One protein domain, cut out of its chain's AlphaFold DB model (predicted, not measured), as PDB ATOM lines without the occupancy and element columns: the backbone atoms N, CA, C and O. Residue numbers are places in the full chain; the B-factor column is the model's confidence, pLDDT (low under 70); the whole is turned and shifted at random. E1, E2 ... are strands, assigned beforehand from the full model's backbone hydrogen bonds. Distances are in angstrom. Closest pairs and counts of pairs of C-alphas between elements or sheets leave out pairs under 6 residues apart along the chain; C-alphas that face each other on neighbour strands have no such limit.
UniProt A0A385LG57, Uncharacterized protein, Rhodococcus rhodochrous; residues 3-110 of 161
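Overview. This is residues 3 to 110 of the 161 residues of an uncharacterized protein of Rhodococcus rhodochrous (UniProt A0A385LG57). The domain is a small, loosely formed barrel of one strongly twisted sheet: E2, E6, E3, E4 and E5 go round it, and the sharp bends of E3 and E6 fold the sheet over until E5 comes back beside E2. E1 joins E6 near the E2 end, and E7 lies off the barrel beyond E1, paired with residues 22 to 23 of the long first link. The printed part has 108 residues, with no named helix and seven named strands, E1 to E7 in order; the branched sheet is mixed, with E1 and E6 parallel and its other neighbour pairs antiparallel. The class is all strand, though only 50 of the 108 residues are in named elements. The whole is compact and rounded, with a radius of gyration of the C-alphas of 13.3 A and spans of 36 by 29 by 28 A.

Along the chain. E1, residues 3 to 9, begins at C-alpha 3 at (-36.521, -42.817, 0.247) and is 19.1 A long. E2 is residues 27 to 30. E3, residues 43 to 54, is the longest strand by residues, 28.5 A, and ends at C-alpha 54 at (-60.905, -36.682, 14.572). E4, residues 57 to 63, is 19.0 A long, and E5 is residues 69 to 72. E6, residues 80 to 90, is 23.5 A long. E7, residues 106 to 110, ends at C-alpha 110 at (-33.456, -53.179, 2.201).

Arrangement. E6 has three neighbours: E1, beside residues 87 to 90, and E3, beside residues 80 to 86, lie on one side of it, and E2, beside residues 86 to 90, on the other side. N 88 and O 5, 3.0 A, are within hydrogen-bond range between E6 and E1, as are N 28 and O 89, 2.9 A, between E2 and E6, and N 45 and O 84, 2.8 A, between E3 and E6. E3 bends by 73 degrees at residue 46 and E6 by 83 degrees at residue 83. E3, E4 and E5 form a meander, each strand the antiparallel neighbour of the one before, with hairpins E3 and E4, N 50 and O 61 at 2.9 A, and E4 and E5, N 62 and O 70 at 2.8 A. With E6 they make a Greek key, E3 being the antiparallel neighbour of E6. The closest C-alphas of E2 and E5 are those of Ser 28 and Val 71, 4.8 A apart. E7 pairs with no named strand; it is near E1, and apart from E2, E3, E4, E5 and E6.

Size, cuts and confidence. The two C-alphas farthest apart are those of Gly 20 and Asp 56, 39.3 A. The printed part has no cut. The links E1 to E2, E2 to E3 and E6 to E7 are long, with 17, 12 and 15 residues. The mean pLDDT of the printed part is 92.7; residues 12 to 14 are under 70.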
ATOM      1  N   THR A   3     -37.110 -41.633  -0.394       96.06
ATOM      2  CA  THR A   3     -36.521 -42.817   0.247       96.06
ATOM      3  C   THR A   3     -36.121 -42.476   1.674       96.06
ATOM      4  O   THR A   3     -35.445 -41.473   1.905       96.06
ATOM      5  N   LEU A   4     -36.525 -43.310   2.627       97.06
ATOM      6  CA  LEU A   4     -36.274 -43.108   4.052       97.06
ATOM      7  C   LEU A   4     -36.281 -44.434   4.810       97.06
ATOM      8  O   LEU A   4     -36.634 -45.479   4.262       97.06
ATOM      9  N   TRP A   5     -35.859 -44.381   6.069       97.88
ATOM     10  CA  TRP A   5     -35.899 -45.534   6.957       97.88
ATOM     11  C   TRP A   5     -37.247 -45.642   7.661       97.88
ATOM     12  O   TRP A   5     -37.837 -44.636   8.065       97.88
ATOM     13  N   MET A   6     -37.692 -46.880   7.827       96.94
ATOM     14  CA  MET A   6     -38.875 -47.259   8.581       96.94
ATOM     15  C   MET A   6     -38.522 -48.403   9.519       96.94
ATOM     16  O   MET A   6     -37.925 -49.389   9.091       96.94
ATOM     17  N   ILE A   7     -38.876 -48.270  10.788       95.69
ATOM     18  CA  ILE A   7     -38.776 -49.360  11.752       95.69
ATOM     19  C   ILE A   7     -40.012 -50.240  11.649       95.69
ATOM     20  O   ILE A   7     -41.123 -49.743  11.746       95.69
ATOM     21  N   GLU A   8     -39.810 -51.535  11.447       92.50
ATOM     22  CA  GLU A   8     -40.796 -52.578  11.723       92.50
ATOM     23  C   GLU A   8     -40.616 -53.009  13.182       92.50
ATOM     24  O   GLU A   8     -39.562 -53.555  13.536       92.50
ATOM     25  N   ASP A   9     -41.626 -52.755  14.013       82.56
ATOM     26  CA  ASP A   9     -41.685 -53.296  15.371       82.56
ATOM     27  C   ASP A   9     -42.057 -54.795  15.357       82.56
ATOM     28  O   ASP A   9     -42.693 -55.288  14.423       82.56
ATOM     29  N   LEU A  10     -41.633 -55.550  16.372       78.31
ATOM     30  CA  LEU A  10     -41.752 -57.015  16.426       78.31
ATOM     31  C   LEU A  10     -43.000 -57.520  17.170       78.31
ATOM     32  O   LEU A  10     -43.147 -58.730  17.366       78.31
ATOM     33  N   GLU A  11     -43.899 -56.634  17.596       74.06
ATOM     34  CA  GLU A  11     -44.985 -56.995  18.509       74.06
ATOM     35  C   GLU A  11     -46.255 -57.537  17.828       74.06
ATOM     36  O   GLU A  11     -46.751 -57.010  16.830       74.06
ATOM     37  N   PRO A  12     -46.890 -58.555  18.435       60.88
ATOM     38  CA  PRO A  12     -46.337 -59.883  18.709       60.88
ATOM     39  C   PRO A  12     -46.250 -60.761  17.440       60.88
ATOM     40  O   PRO A  12     -45.830 -61.918  17.509       60.88
ATOM     41  N   TRP A  13     -46.646 -60.228  16.278       68.62
ATOM     42  CA  TRP A  13     -46.551 -60.903  14.985       68.62
ATOM     43  C   TRP A  13     -45.899 -59.959  13.970       68.62
ATOM     44  O   TRP A  13     -46.584 -59.055  13.503       68.62
ATOM     45  N   PRO A  14     -44.629 -60.148  13.578       68.00
ATOM     46  CA  PRO A  14     -43.994 -59.272  12.593       68.00
ATOM     47  C   PRO A  14     -44.690 -59.358  11.221       68.00
ATOM     48  O   PRO A  14     -45.224 -60.409  10.851       68.00
ATOM     49  N   ASP A  15     -44.674 -58.265  10.455       75.06
ATOM     50  CA  ASP A  15     -45.144 -58.216   9.059       75.06
ATOM     51  C   ASP A  15     -44.202 -58.959   8.106       75.06
ATOM     52  O   ASP A  15     -44.630 -59.459   7.066       75.06
ATOM     53  N   GLN A  16     -42.924 -59.051   8.478       83.25
ATOM     54  CA  GLN A  16     -41.842 -59.678   7.723       83.25
ATOM     55  C   GLN A  16     -41.742 -59.207   6.260       83.25
ATOM     56  O   GLN A  16     -41.560 -60.039   5.364       83.25
ATOM     57  N   PRO A  17     -41.822 -57.892   5.974       87.56
ATOM     58  CA  PRO A  17     -41.696 -57.401   4.612       87.56
ATOM     59  C   PRO A  17     -40.313 -57.749   4.050       87.56
ATOM     60  O   PRO A  17     -39.289 -57.560   4.708       87.56
ATOM     61  N   VAL A  18     -40.263 -58.243   2.815       92.75
ATOM     62  CA  VAL A  18     -38.996 -58.598   2.151       92.75
ATOM     63  C   VAL A  18     -38.593 -57.557   1.105       92.75
ATOM     64  O   VAL A  18     -39.462 -56.902   0.525       92.75
ATOM     65  N   PRO A  19     -37.289 -57.397   0.807       96.38
ATOM     66  CA  PRO A  19     -36.844 -56.550  -0.296       96.38
ATOM     67  C   PRO A  19     -37.591 -56.851  -1.604       96.38
ATOM     68  O   PRO A  19     -37.788 -58.004  -1.983       96.38
ATOM     69  N   GLY A  20     -38.024 -55.796  -2.288       96.56
ATOM     70  CA  GLY A  20     -38.849 -55.846  -3.493       96.56
ATOM     71  C   GLY A  20     -40.358 -55.801  -3.233       96.56
ATOM     72  O   GLY A  20     -41.091 -55.355  -4.124       96.56
ATOM     73  N   GLN A  21     -40.823 -56.187  -2.040       96.19
ATOM     74  CA  GLN A  21     -42.241 -56.161  -1.673       96.19
ATOM     75  C   GLN A  21     -42.762 -54.726  -1.555       96.19
ATOM     76  O   GLN A  21     -42.050 -53.821  -1.120       96.19
ATOM     77  N   VAL A  22     -44.024 -54.532  -1.936       95.94
ATOM     78  CA  VAL A  22     -44.782 -53.314  -1.642       95.94
ATOM     79  C   VAL A  22     -45.684 -53.591  -0.448       95.94
ATOM     80  O   VAL A  22     -46.412 -54.583  -0.454       95.94
ATOM     81  N   CYS A  23     -45.630 -52.727   0.557       93.50
ATOM     82  CA  CYS A  23     -46.493 -52.759   1.730       93.50
ATOM     83  C   CYS A  23     -47.358 -51.495   1.819       93.50
ATOM     84  O   CYS A  23     -47.073 -50.479   1.178       93.50
ATOM     85  N   GLU A  24     -48.409 -51.583   2.633       94.12
ATOM     86  CA  GLU A  24     -49.320 -50.488   2.985       94.12
ATOM     87  C   GLU A  24     -49.278 -50.267   4.504       94.12
ATOM     88  O   GLU A  24     -50.193 -50.682   5.218       94.12
ATOM     89  N   PRO A  25     -48.165 -49.726   5.032       92.38
ATOM     90  CA  PRO A  25     -47.955 -49.644   6.467       92.38
ATOM     91  C   PRO A  25     -48.790 -48.520   7.092       92.38
ATOM     92  O   PRO A  25     -48.969 -47.452   6.506       92.38
ATOM     93  N   THR A  26     -49.227 -48.732   8.330       93.25
ATOM     94  CA  THR A  26     -49.711 -47.663   9.210       93.25
ATOM     95  C   THR A  26     -48.532 -47.124  10.005       93.25
ATOM     96  O   THR A  26     -47.926 -47.863  10.782       93.25
ATOM     97  N   THR A  27     -48.174 -45.856   9.793       95.62
ATOM     98  CA  THR A  27     -46.924 -45.309  10.332       95.62
ATOM     99  C   THR A  27     -47.093 -44.098  11.236       95.62
ATOM    100  O   THR A  27     -47.922 -43.221  10.984       95.62
ATOM    101  N   SER A  28     -46.225 -44.012  12.238       96.00
ATOM    102  CA  SER A  28     -45.938 -42.798  12.999       96.00
ATOM    103  C   SER A  28     -44.527 -42.287  12.706       96.00
ATOM    104  O   SER A  28     -43.682 -42.988  12.143       96.00
ATOM    105  N   TRP A  29     -44.279 -41.028  13.059       96.81
ATOM    106  CA  TRP A  29     -42.968 -40.400  12.951       96.81
ATOM    107  C   TRP A  29     -42.242 -40.378  14.296       96.81
ATOM    108  O   TRP A  29     -42.778 -39.867  15.280       96.81
ATOM    109  N   THR A  30     -40.989 -40.824  14.320       95.50
ATOM    110  CA  THR A  30     -40.128 -40.751  15.509       95.50
ATOM    111  C   THR A  30     -39.068 -39.668  15.331       95.50
ATOM    112  O   THR A  30     -38.366 -39.618  14.318       95.50
ATOM    113  N   THR A  31     -38.940 -38.782  16.324       95.06
ATOM    114  CA  THR A  31     -37.999 -37.649  16.308       95.06
ATOM    115  C   THR A  31     -36.680 -37.985  17.022       95.06
ATOM    116  O   THR A  31     -36.660 -38.845  17.900       95.06
ATOM    117  N   PRO A  32     -35.567 -37.276  16.734       92.62
ATOM    118  CA  PRO A  32     -34.261 -37.501  17.368       92.62
ATOM    119  C   PRO A  32     -34.223 -37.490  18.904       92.62
ATOM    120  O   PRO A  32     -33.281 -38.034  19.478       92.62
ATOM    121  N   GLY A  33     -35.192 -36.841  19.556       88.19
ATOM    122  CA  GLY A  33     -35.278 -36.747  21.016       88.19
ATOM    123  C   GLY A  33     -36.059 -37.881  21.684       88.19
ATOM    124  O   GLY A  33     -36.045 -37.972  22.909       88.19
ATOM    125  N   ALA A  34     -36.742 -38.724  20.909       89.75
ATOM    126  CA  ALA A  34     -37.530 -39.826  21.440       89.75
ATOM    127  C   ALA A  34     -36.633 -41.000  21.875       89.75
ATOM    128  O   ALA A  34     -35.567 -41.234  21.301       89.75
ATOM    129  N   SER A  35     -37.051 -41.735  22.907       84.50
ATOM    130  CA  SER A  35     -36.277 -42.844  23.489       84.50
ATOM    131  C   SER A  35     -36.142 -44.046  22.552       84.50
ATOM    132  O   SER A  35     -35.161 -44.783  22.624       84.50
ATOM    133  N   ASP A  36     -37.115 -44.236  21.669       84.06
ATOM    134  CA  ASP A  36     -37.189 -45.284  20.655       84.06
ATOM    135  C   ASP A  36     -36.444 -44.926  19.357       84.06
ATOM    136  O   ASP A  36     -36.275 -45.789  18.492       84.06
ATOM    137  N   CYS A  37     -35.959 -43.687  19.234       92.81
ATOM    138  CA  CYS A  37     -35.254 -43.207  18.055       92.81
ATOM    139  C   CYS A  37     -33.910 -43.912  17.846       92.81
ATOM    140  O   CYS A  37     -33.045 -43.954  18.729       92.81
ATOM    141  N   ILE A  38     -33.680 -44.370  16.618       94.94
ATOM    142  CA  ILE A  38     -32.415 -44.974  16.204       94.94
ATOM    143  C   ILE A  38     -31.661 -43.962  15.343       94.94
ATOM    144  O   ILE A  38     -31.975 -43.729  14.175       94.94
ATOM    145  N   ARG A  39     -30.640 -43.336  15.939       92.69
ATOM    146  CA  ARG A  39     -29.972 -42.140  15.390       92.69
ATOM    147  C   ARG A  39     -29.444 -42.301  13.965       92.69
ATOM    148  O   ARG A  39     -29.514 -41.357  13.187       92.69
ATOM    149  N   GLU A  40     -28.926 -43.469  13.600       94.94
ATOM    150  CA  GLU A  40     -28.382 -43.708  12.252       94.94
ATOM    151  C   GLU A  40     -29.459 -43.734  11.144       94.94
ATOM    152  O   GLU A  40     -29.153 -43.543   9.959       94.94
ATOM    153  N   LEU A  41     -30.723 -43.945  11.523       96.62
ATOM    154  CA  LEU A  41     -31.867 -43.998  10.613       96.62
ATOM    155  C   LEU A  41     -32.474 -42.619  10.356       96.62
ATOM    156  O   LEU A  41     -33.227 -42.456   9.398       96.62
ATOM    157  N   VAL A  42     -32.118 -41.617  11.162       96.88
ATOM    158  CA  VAL A  42     -32.637 -40.251  11.048       96.88
ATOM    159  C   VAL A  42     -32.347 -39.676   9.660       96.88
ATOM    160  O   VAL A  42     -31.216 -39.712   9.166       96.88
ATOM    161  N   ARG A  43     -33.378 -39.130   9.019       96.88
ATOM    162  CA  ARG A  43     -33.314 -38.416   7.739       96.88
ATOM    163  C   ARG A  43     -34.042 -37.078   7.848       96.88
ATOM    164  O   ARG A  43     -34.810 -36.863   8.778       96.88
ATOM    165  N   HIS A  44     -33.769 -36.199   6.887       97.06
ATOM    166  CA  HIS A  44     -34.445 -34.915   6.713       97.06
ATOM    167  C   HIS A  44     -35.372 -35.032   5.507       97.06
ATOM    168  O   HIS A  44     -34.891 -35.221   4.388       97.06
ATOM    169  N   ILE A  45     -36.681 -34.978   5.737       96.50
ATOM    170  CA  ILE A  45     -37.699 -35.248   4.721       96.50
ATOM    171  C   ILE A  45     -38.613 -34.026   4.599       96.50
ATOM    172  O   ILE A  45     -39.249 -33.652   5.586       96.50
ATOM    173  N   PRO A  46     -38.693 -33.390   3.416       97.00
ATOM    174  CA  PRO A  46     -39.713 -32.385   3.151       97.00
ATOM    175  C   PRO A  46     -41.105 -32.995   3.313       97.00
ATOM    176  O   PRO A  46     -41.372 -34.080   2.794       97.00
ATOM    177  N   ALA A  47     -41.983 -32.293   4.014       97.69
ATOM    178  CA  ALA A  47     -43.348 -32.721   4.256       97.69
ATOM    179  C   ALA A  47     -44.281 -31.515   4.307       97.69
ATOM    180  O   ALA A  47     -43.859 -30.398   4.605       97.69
ATOM    181  N   ARG A  48     -45.567 -31.765   4.079       98.00
ATOM    182  CA  ARG A  48     -46.626 -30.825   4.442       98.00
ATOM    183  C   ARG A  48     -47.355 -31.367   5.657       98.00
ATOM    184  O   ARG A  48     -47.862 -32.484   5.604       98.00
ATOM    185  N   VAL A  49     -47.403 -30.598   6.732       98.31
ATOM    186  CA  VAL A  49     -48.053 -30.992   7.982       98.31
ATOM    187  C   VAL A  49     -49.360 -30.239   8.138       98.31
ATOM    188  O   VAL A  49     -49.420 -29.020   7.974       98.31
ATOM    189  N   GLU A  50     -50.407 -30.977   8.466       96.50
ATOM    190  CA  GLU A  50     -51.715 -30.429   8.779       96.50
ATOM    191  C   GLU A  50     -52.191 -30.890  10.149       96.50
ATOM    192  O   GLU A  50     -51.848 -31.969  10.635       96.50
ATOM    193  N   GLN A  51     -53.010 -30.041  10.753       95.75
ATOM    194  CA  GLN A  51     -53.760 -30.367  11.944       95.75
ATOM    195  C   GLN A  51     -55.116 -30.915  11.522       95.75
ATOM    196  O   GLN A  51     -55.828 -30.285  10.737       95.75
ATOM    197  N   ILE A  52     -55.482 -32.064  12.067       94.38
ATOM    198  CA  ILE A  52     -56.757 -32.719  11.792       94.38
ATOM    199  C   ILE A  52     -57.531 -32.917  13.085       94.38
ATOM    200  O   ILE A  52     -56.959 -33.179  14.144       94.38
ATOM    201  N   THR A  53     -58.848 -32.768  12.992       94.44
ATOM    202  CA  THR A  53     -59.769 -33.054  14.088       94.44
ATOM    203  C   THR A  53     -60.482 -34.366  13.803       94.44
ATOM    204  O   THR A  53     -61.156 -34.494  12.782       94.44
ATOM    205  N   VAL A  54     -60.330 -35.339  14.698       92.44
ATOM    206  CA  VAL A  54     -60.905 -36.682  14.572       92.44
ATOM    207  C   VAL A  54     -61.395 -37.152  15.940       92.44
ATOM    208  O   VAL A  54     -60.645 -37.121  16.909       92.44
ATOM    209  N   ASP A  55     -62.664 -37.550  16.038       89.00
ATOM    210  CA  ASP A  55     -63.310 -37.986  17.290       89.00
ATOM    211  C   ASP A  55     -62.994 -37.070  18.496       89.00
ATOM    212  O   ASP A  55     -62.522 -37.529  19.539       89.00
ATOM    213  N   ASP A  56     -63.191 -35.756  18.318       87.94
ATOM    214  CA  ASP A  56     -62.907 -34.688  19.294       87.94
ATOM    215  C   ASP A  56     -61.431 -34.548  19.723       87.94
ATOM    216  O   ASP A  56     -61.110 -33.837  20.678       87.94
ATOM    217  N   ARG A  57     -60.505 -35.189  19.001       91.06
ATOM    218  CA  ARG A  57     -59.056 -35.060  19.197       91.06
ATOM    219  C   ARG A  57     -58.421 -34.252  18.086       91.06
ATOM    220  O   ARG A  57     -58.842 -34.303  16.937       91.06
ATOM    221  N   ILE A  58     -57.368 -33.536  18.452       93.19
ATOM    222  CA  ILE A  58     -56.470 -32.876  17.515       93.19
ATOM    223  C   ILE A  58     -55.260 -33.784  17.312       93.19
ATOM    224  O   ILE A  58     -54.578 -34.127  18.277       93.19
ATOM    225  N   GLU A  59     -54.987 -34.140  16.063       95.75
ATOM    226  CA  GLU A  59     -53.814 -34.915  15.662       95.75
ATOM    227  C   GLU A  59     -53.067 -34.184  14.541       95.75
ATOM    228  O   GLU A  59     -53.619 -33.312  13.865       95.75
ATOM    229  N   LEU A  60     -51.792 -34.521  14.362       96.88
ATOM    230  CA  LEU A  60     -50.945 -33.963  13.313       96.88
ATOM    231  C   LEU A  60     -50.669 -35.035  12.265       96.88
ATOM    232  O   LEU A  60     -50.188 -36.124  12.593       96.88
ATOM    233  N   LEU A  61     -50.945 -34.711  11.006       97.50
ATOM    234  CA  LEU A  61     -50.722 -35.590   9.865       97.50
ATOM    235  C   LEU A  61     -49.688 -34.964   8.937       97.50
ATOM    236  O   LEU A  61     -49.853 -33.840   8.464       97.50
ATOM    237  N   ALA A  62     -48.617 -35.701   8.663       98.19
ATOM    238  CA  ALA A  62     -47.607 -35.312   7.697       98.19
ATOM    239  C   ALA A  62     -47.824 -36.031   6.370       98.19
ATOM    240  O   ALA A  62     -47.909 -37.257   6.318       98.19
ATOM    241  N   HIS A  63     -47.829 -35.257   5.293       97.94
ATOM    242  CA  HIS A  63     -47.828 -35.716   3.911       97.94
ATOM    243  C   HIS A  63     -46.386 -35.744   3.409       97.94
ATOM    244  O   HIS A  63     -45.759 -34.693   3.261       97.94
ATOM    245  N   LEU A  64     -45.855 -36.939   3.138       97.50
ATOM    246  CA  LEU A  64     -44.448 -37.153   2.745       97.50
ATOM    247  C   LEU A  64     -44.248 -37.216   1.215       97.50
ATOM    248  O   LEU A  64     -43.171 -37.562   0.717       97.50
ATOM    249  N   GLY A  65     -45.304 -36.889   0.467       94.00
ATOM    250  CA  GLY A  65     -45.392 -37.040  -0.982       94.00
ATOM    251  C   GLY A  65     -45.931 -38.409  -1.398       94.00
ATOM    252  O   GLY A  65     -46.072 -39.314  -0.583       94.00
ATOM    253  N   HIS A  66     -46.251 -38.553  -2.687       93.12
ATOM    254  CA  HIS A  66     -46.725 -39.818  -3.266       93.12
ATOM    255  C   HIS A  66     -48.007 -40.385  -2.613       93.12
ATOM    256  O   HIS A  66     -48.234 -41.583  -2.605       93.12
ATOM    257  N   GLY A  67     -48.854 -39.532  -2.027       94.88
ATOM    258  CA  GLY A  67     -50.042 -39.989  -1.289       94.88
ATOM    259  C   GLY A  67     -49.719 -40.755  -0.001       94.88
ATOM    260  O   GLY A  67     -50.610 -41.374   0.571       94.88
ATOM    261  N   PHE A  68     -48.462 -40.728   0.453       97.94
ATOM    262  CA  PHE A  68     -48.044 -41.335   1.706       97.94
ATOM    263  C   PHE A  68     -48.181 -40.338   2.855       97.94
ATOM    264  O   PHE A  68     -47.665 -39.214   2.797       97.94
ATOM    265  N   THR A  69     -48.835 -40.777   3.921       97.94
ATOM    266  CA  THR A  69     -49.082 -39.995   5.128       97.94
ATOM    267  C   THR A  69     -48.564 -40.718   6.366       97.94
ATOM    268  O   THR A  69     -48.507 -41.943   6.402       97.94
ATOM    269  N   THR A  70     -48.177 -39.960   7.387       97.88
ATOM    270  CA  THR A  70     -47.761 -40.486   8.693       97.88
ATOM    271  C   THR A  70     -48.258 -39.565   9.796       97.88
ATOM    272  O   THR A  70     -48.242 -38.344   9.629       97.88
ATOM    273  N   VAL A  71     -48.681 -40.119  10.931       97.38
ATOM    274  CA  VAL A  71     -49.031 -39.284  12.093       97.38
ATOM    275  C   VAL A  71     -47.768 -38.801  12.795       97.38
ATOM    276  O   VAL A  71     -46.744 -39.495  12.803       97.38
ATOM    277  N   LEU A  72     -47.832 -37.605  13.371       96.75
ATOM    278  CA  LEU A  72     -46.748 -37.020  14.151       96.75
ATOM    279  C   LEU A  72     -47.070 -37.053  15.652       96.75
ATOM    280  O   LEU A  72     -48.242 -36.956  16.027       96.75
ATOM    281  N   PRO A  73     -46.049 -37.140  16.523       91.56
ATOM    282  CA  PRO A  73     -46.246 -37.028  17.959       91.56
ATOM    283  C   PRO A  73     -46.852 -35.664  18.328       91.56
ATOM    284  O   PRO A  73     -46.465 -34.644  17.752       91.56
ATOM    285  N   PRO A  74     -47.765 -35.616  19.314       83.19
ATOM    286  CA  PRO A  74     -48.547 -34.418  19.626       83.19
ATOM    287  C   PRO A  74     -47.710 -33.260  20.183       83.19
ATOM    288  O   PRO A  74     -48.189 -32.134  20.244       83.19
ATOM    289  N   GLN A  75     -46.471 -33.518  20.610       82.25
ATOM    290  CA  GLN A  75     -45.557 -32.497  21.128       82.25
ATOM    291  C   GLN A  75     -44.831 -31.711  20.021       82.25
ATOM    292  O   GLN A  75     -44.121 -30.756  20.333       82.25
ATOM    293  N   LEU A  76     -44.952 -32.111  18.748       85.81
ATOM    294  CA  LEU A  76     -44.389 -31.351  17.631       85.81
ATOM    295  C   LEU A  76     -45.244 -30.115  17.355       85.81
ATOM    296  O   LEU A  76     -46.366 -30.225  16.883       85.81
ATOM    297  N   ASP A  77     -44.682 -28.934  17.580       84.44
ATOM    298  CA  ASP A  77     -45.297 -27.672  17.166       84.44
ATOM    299  C   ASP A  77     -44.865 -27.341  15.730       84.44
ATOM    300  O   ASP A  77     -43.886 -26.627  15.491       84.44
ATOM    301  N   THR A  78     -45.504 -27.984  14.749       90.50
ATOM    302  CA  THR A  78     -45.145 -27.826  13.335       90.50
ATOM    303  C   THR A  78     -46.369 -27.935  12.426       90.50
ATOM    304  O   THR A  78     -47.173 -28.853  12.569       90.50
ATOM    305  N   LEU A  79     -46.519 -26.989  11.495       96.31
ATOM    306  CA  LEU A  79     -47.625 -26.910  10.534       96.31
ATOM    307  C   LEU A  79     -47.139 -26.330   9.201       96.31
ATOM    308  O   LEU A  79     -46.201 -25.534   9.164       96.31
ATOM    309  N   GLY A  80     -47.827 -26.681   8.115       97.75
ATOM    310  CA  GLY A  80     -47.515 -26.215   6.765       97.75
ATOM    311  C   GLY A  80     -46.361 -26.981   6.122       97.75
ATOM    312  O   GLY A  80     -46.109 -28.138   6.452       97.75
ATOM    313  N   ASP A  81     -45.683 -26.349   5.168       98.31
ATOM    314  CA  ASP A  81     -44.550 -26.956   4.468       98.31
ATOM    315  C   ASP A  81     -43.286 -26.865   5.337       98.31
ATOM    316  O   ASP A  81     -42.808 -25.775   5.660       98.31
ATOM    317  N   VAL A  82     -42.750 -28.018   5.736       97.56
ATOM    318  CA  VAL A  82     -41.667 -28.147   6.723       97.56
ATOM    319  C   VAL A  82     -40.676 -29.238   6.319       97.56
ATOM    320  O   VAL A  82     -40.913 -30.024   5.403       97.56
ATOM    321  N   VAL A  83     -39.544 -29.311   7.019       97.31
ATOM    322  CA  VAL A  83     -38.606 -30.436   6.916       97.31
ATOM    323  C   VAL A  83     -38.659 -31.216   8.219       97.31
ATOM    324  O   VAL A  83     -38.247 -30.717   9.265       97.31
ATOM    325  N   LEU A  84     -39.162 -32.445   8.156       97.19
ATOM    326  CA  LEU A  84     -39.181 -33.350   9.296       97.19
ATOM    327  C   LEU A  84     -37.819 -34.019   9.457       97.19
ATOM    328  O   LEU A  84     -37.238 -34.508   8.487       97.19
ATOM    329  N   THR A  85     -37.344 -34.092  10.697       97.06
ATOM    330  CA  THR A  85     -36.124 -34.813  11.067       97.06
ATOM    331  C   THR A  85     -36.503 -36.029  11.896       97.06
ATOM    332  O   THR A  85     -37.155 -35.887  12.932       97.06
ATOM    333  N   GLY A  86     -36.131 -37.226  11.443       97.06
ATOM    334  CA  GLY A  86     -36.560 -38.471  12.080       97.06
ATOM    335  C   GLY A  86     -36.610 -39.663  11.132       97.06
ATOM    336  O   GLY A  86     -35.953 -39.662  10.088       97.06
ATOM    337  N   HIS A  87     -37.370 -40.681  11.515       97.56
ATOM    338  CA  HIS A  87     -37.662 -41.854  10.693       97.56
ATOM    339  C   HIS A  87     -39.092 -42.344  10.948       97.56
ATOM    340  O   HIS A  87     -39.728 -41.949  11.927       97.56
ATOM    341  N   LEU A  88     -39.594 -43.210  10.067       97.25
ATOM    342  CA  LEU A  88     -40.900 -43.840  10.246       97.25
ATOM    343  C   LEU A  88     -40.821 -44.970  11.278       97.25
ATOM    344  O   LEU A  88     -39.779 -45.618  11.431       97.25
ATOM    345  N   VAL A  89     -41.950 -45.245  11.914       95.19
ATOM    346  CA  VAL A  89     -42.222 -46.470  12.669       95.19
ATOM    347  C   VAL A  89     -43.512 -47.058  12.121       95.19
ATOM    348  O   VAL A  89     -44.536 -46.381  12.086       95.19
ATOM    349  N   TRP A  90     -43.452 -48.294  11.646       93.88
ATOM    350  CA  TRP A  90     -44.615 -49.090  11.296       93.88
ATOM    351  C   TRP A  90     -45.155 -49.730  12.571       93.88
ATOM    352  O   TRP A  90     -44.511 -50.593  13.163       93.88
ATOM    353  N   ASP A  91     -46.351 -49.299  12.963       89.56
ATOM    354  CA  ASP A  91     -47.050 -49.774  14.147       89.56
ATOM    355  C   ASP A  91     -48.470 -50.227  13.763       89.56
ATOM    356  O   ASP A  91     -49.296 -49.447  13.272       89.56
ATOM    357  N   ARG A  92     -48.767 -51.513  13.977       85.69
ATOM    358  CA  ARG A  92     -50.098 -52.106  13.743       85.69
ATOM    359  C   ARG A  92     -51.115 -51.725  14.816       85.69
ATOM    360  O   ARG A  92     -52.324 -51.809  14.584       85.69
ATOM    361  N   TYR A  93     -50.638 -51.326  15.986       88.25
ATOM    362  CA  TYR A  93     -51.429 -50.900  17.133       88.25
ATOM    363  C   TYR A  93     -51.507 -49.383  17.248       88.25
ATOM    364  O   TYR A  93     -52.036 -48.877  18.236       88.25
ATOM    365  N   LEU A  94     -51.105 -48.656  16.203       90.75
ATOM    366  CA  LEU A  94     -51.154 -47.198  16.159       90.75
ATOM    367  C   LEU A  94     -52.543 -46.638  16.512       90.75
ATOM    368  O   LEU A  94     -52.655 -45.580  17.127       90.75
ATOM    369  N   TRP A  95     -53.604 -47.391  16.198       91.00
ATOM    370  CA  TRP A  95     -55.001 -47.073  16.520       91.00
ATOM    371  C   TRP A  95     -55.312 -46.972  18.027       91.00
ATOM    372  O   TRP A  95     -56.360 -46.445  18.417       91.00
ATOM    373  N   THR A  96     -54.440 -47.507  18.885       91.31
ATOM    374  CA  THR A  96     -54.553 -47.393  20.348       91.31
ATOM    375  C   THR A  96     -54.179 -45.993  20.838       91.31
ATOM    376  O   THR A  96     -54.718 -45.534  21.847       91.31
ATOM    377  N   LEU A  97     -53.312 -45.295  20.095       91.19
ATOM    378  CA  LEU A  97     -52.817 -43.957  20.416       91.19
ATOM    379  C   LEU A  97     -53.491 -42.877  19.559       91.19
ATOM    380  O   LEU A  97     -53.894 -41.841  20.091       91.19
ATOM    381  N   TYR A  98     -53.674 -43.151  18.268       93.44
ATOM    382  CA  TYR A  98     -54.209 -42.218  17.278       93.44
ATOM    383  C   TYR A  98     -55.542 -42.710  16.711       93.44
ATOM    384  O   TYR A  98     -55.785 -43.910  16.572       93.44
ATOM    385  N   ARG A  99     -56.426 -41.780  16.366       94.44
ATOM    386  CA  ARG A  99     -57.675 -42.058  15.644       94.44
ATOM    387  C   ARG A  99     -57.493 -41.950  14.141       94.44
ATOM    388  O   ARG A  99     -58.167 -42.656  13.390       94.44
ATOM    389  N   THR A 100     -56.551 -41.124  13.706       94.56
ATOM    390  CA  THR A 100     -56.177 -41.024  12.301       94.56
ATOM    391  C   THR A 100     -55.540 -42.317  11.831       94.56
ATOM    392  O   THR A 100     -54.668 -42.883  12.489       94.56
ATOM    393  N   ARG A 101     -55.954 -42.770  10.647       92.81
ATOM    394  CA  ARG A 101     -55.330 -43.893   9.950       92.81
ATOM    395  C   ARG A 101     -54.440 -43.353   8.832       92.81
ATOM    396  O   ARG A 101     -54.961 -43.058   7.751       92.81
ATOM    397  N   PRO A 102     -53.130 -43.179   9.078       95.06
ATOM    398  CA  PRO A 102     -52.199 -42.852   8.012       95.06
ATOM    399  C   PRO A 102     -52.200 -43.979   6.977       95.06
ATOM    400  O   PRO A 102     -52.411 -45.149   7.305       95.06
ATOM    401  N   HIS A 103     -52.010 -43.605   5.724       94.81
ATOM    402  CA  HIS A 103     -52.053 -44.498   4.576       94.81
ATOM    403  C   HIS A 103     -50.957 -44.138   3.584       94.81
ATOM    404  O   HIS A 103     -50.485 -43.002   3.530       94.81
ATOM    405  N   GLY A 104     -50.592 -45.107   2.758       95.56
ATOM    406  CA  GLY A 104     -49.606 -44.936   1.709       95.56
ATOM    407  C   GLY A 104     -49.010 -46.272   1.312       95.56
ATOM    408  O   GLY A 104     -49.176 -47.272   2.008       95.56
ATOM    409  N   ARG A 105     -48.312 -46.288   0.180       96.81
ATOM    410  CA  ARG A 105     -47.616 -47.474  -0.315       96.81
ATOM    411  C   ARG A 105     -46.120 -47.249  -0.243       96.81
ATOM    412  O   ARG A 105     -45.621 -46.178  -0.583       96.81
ATOM    413  N   ALA A 106     -45.398 -48.271   0.190       97.00
ATOM    414  CA  ALA A 106     -43.952 -48.227   0.293       97.00
ATOM    415  C   ALA A 106     -43.355 -49.511  -0.280       97.00
ATOM    416  O   ALA A 106     -43.810 -50.611   0.021       97.00
ATOM    417  N   ARG A 107     -42.329 -49.384  -1.121       97.50
ATOM    418  CA  ARG A 107     -41.541 -50.520  -1.597       97.50
ATOM    419  C   ARG A 107     -40.323 -50.698  -0.706       97.50
ATOM    420  O   ARG A 107     -39.547 -49.758  -0.546       97.50
ATOM    421  N   VAL A 108     -40.121 -51.904  -0.195       97.88
ATOM    422  CA  VAL A 108     -38.945 -52.252   0.608       97.88
ATOM    423  C   VAL A 108     -37.747 -52.433  -0.319       97.88
ATOM    424  O   VAL A 108     -37.782 -53.247  -1.240       97.88
ATOM    425  N   ALA A 109     -36.688 -51.665  -0.092       97.44
ATOM    426  CA  ALA A 109     -35.416 -51.770  -0.799       97.44
ATOM    427  C   ALA A 109     -34.414 -52.622  -0.010       97.44
ATOM    428  O   ALA A 109     -33.742 -53.474  -0.584       97.44
ATOM    429  N   GLU A 110     -34.351 -52.435   1.310       96.81
ATOM    430  CA  GLU A 110     -33.456 -53.179   2.201       96.81
ATOM    431  C   GLU A 110     -34.162 -53.532   3.510       96.81
ATOM    432  O   GLU A 110     -35.066 -52.815   3.936       96.81
TER     433      GLU A 110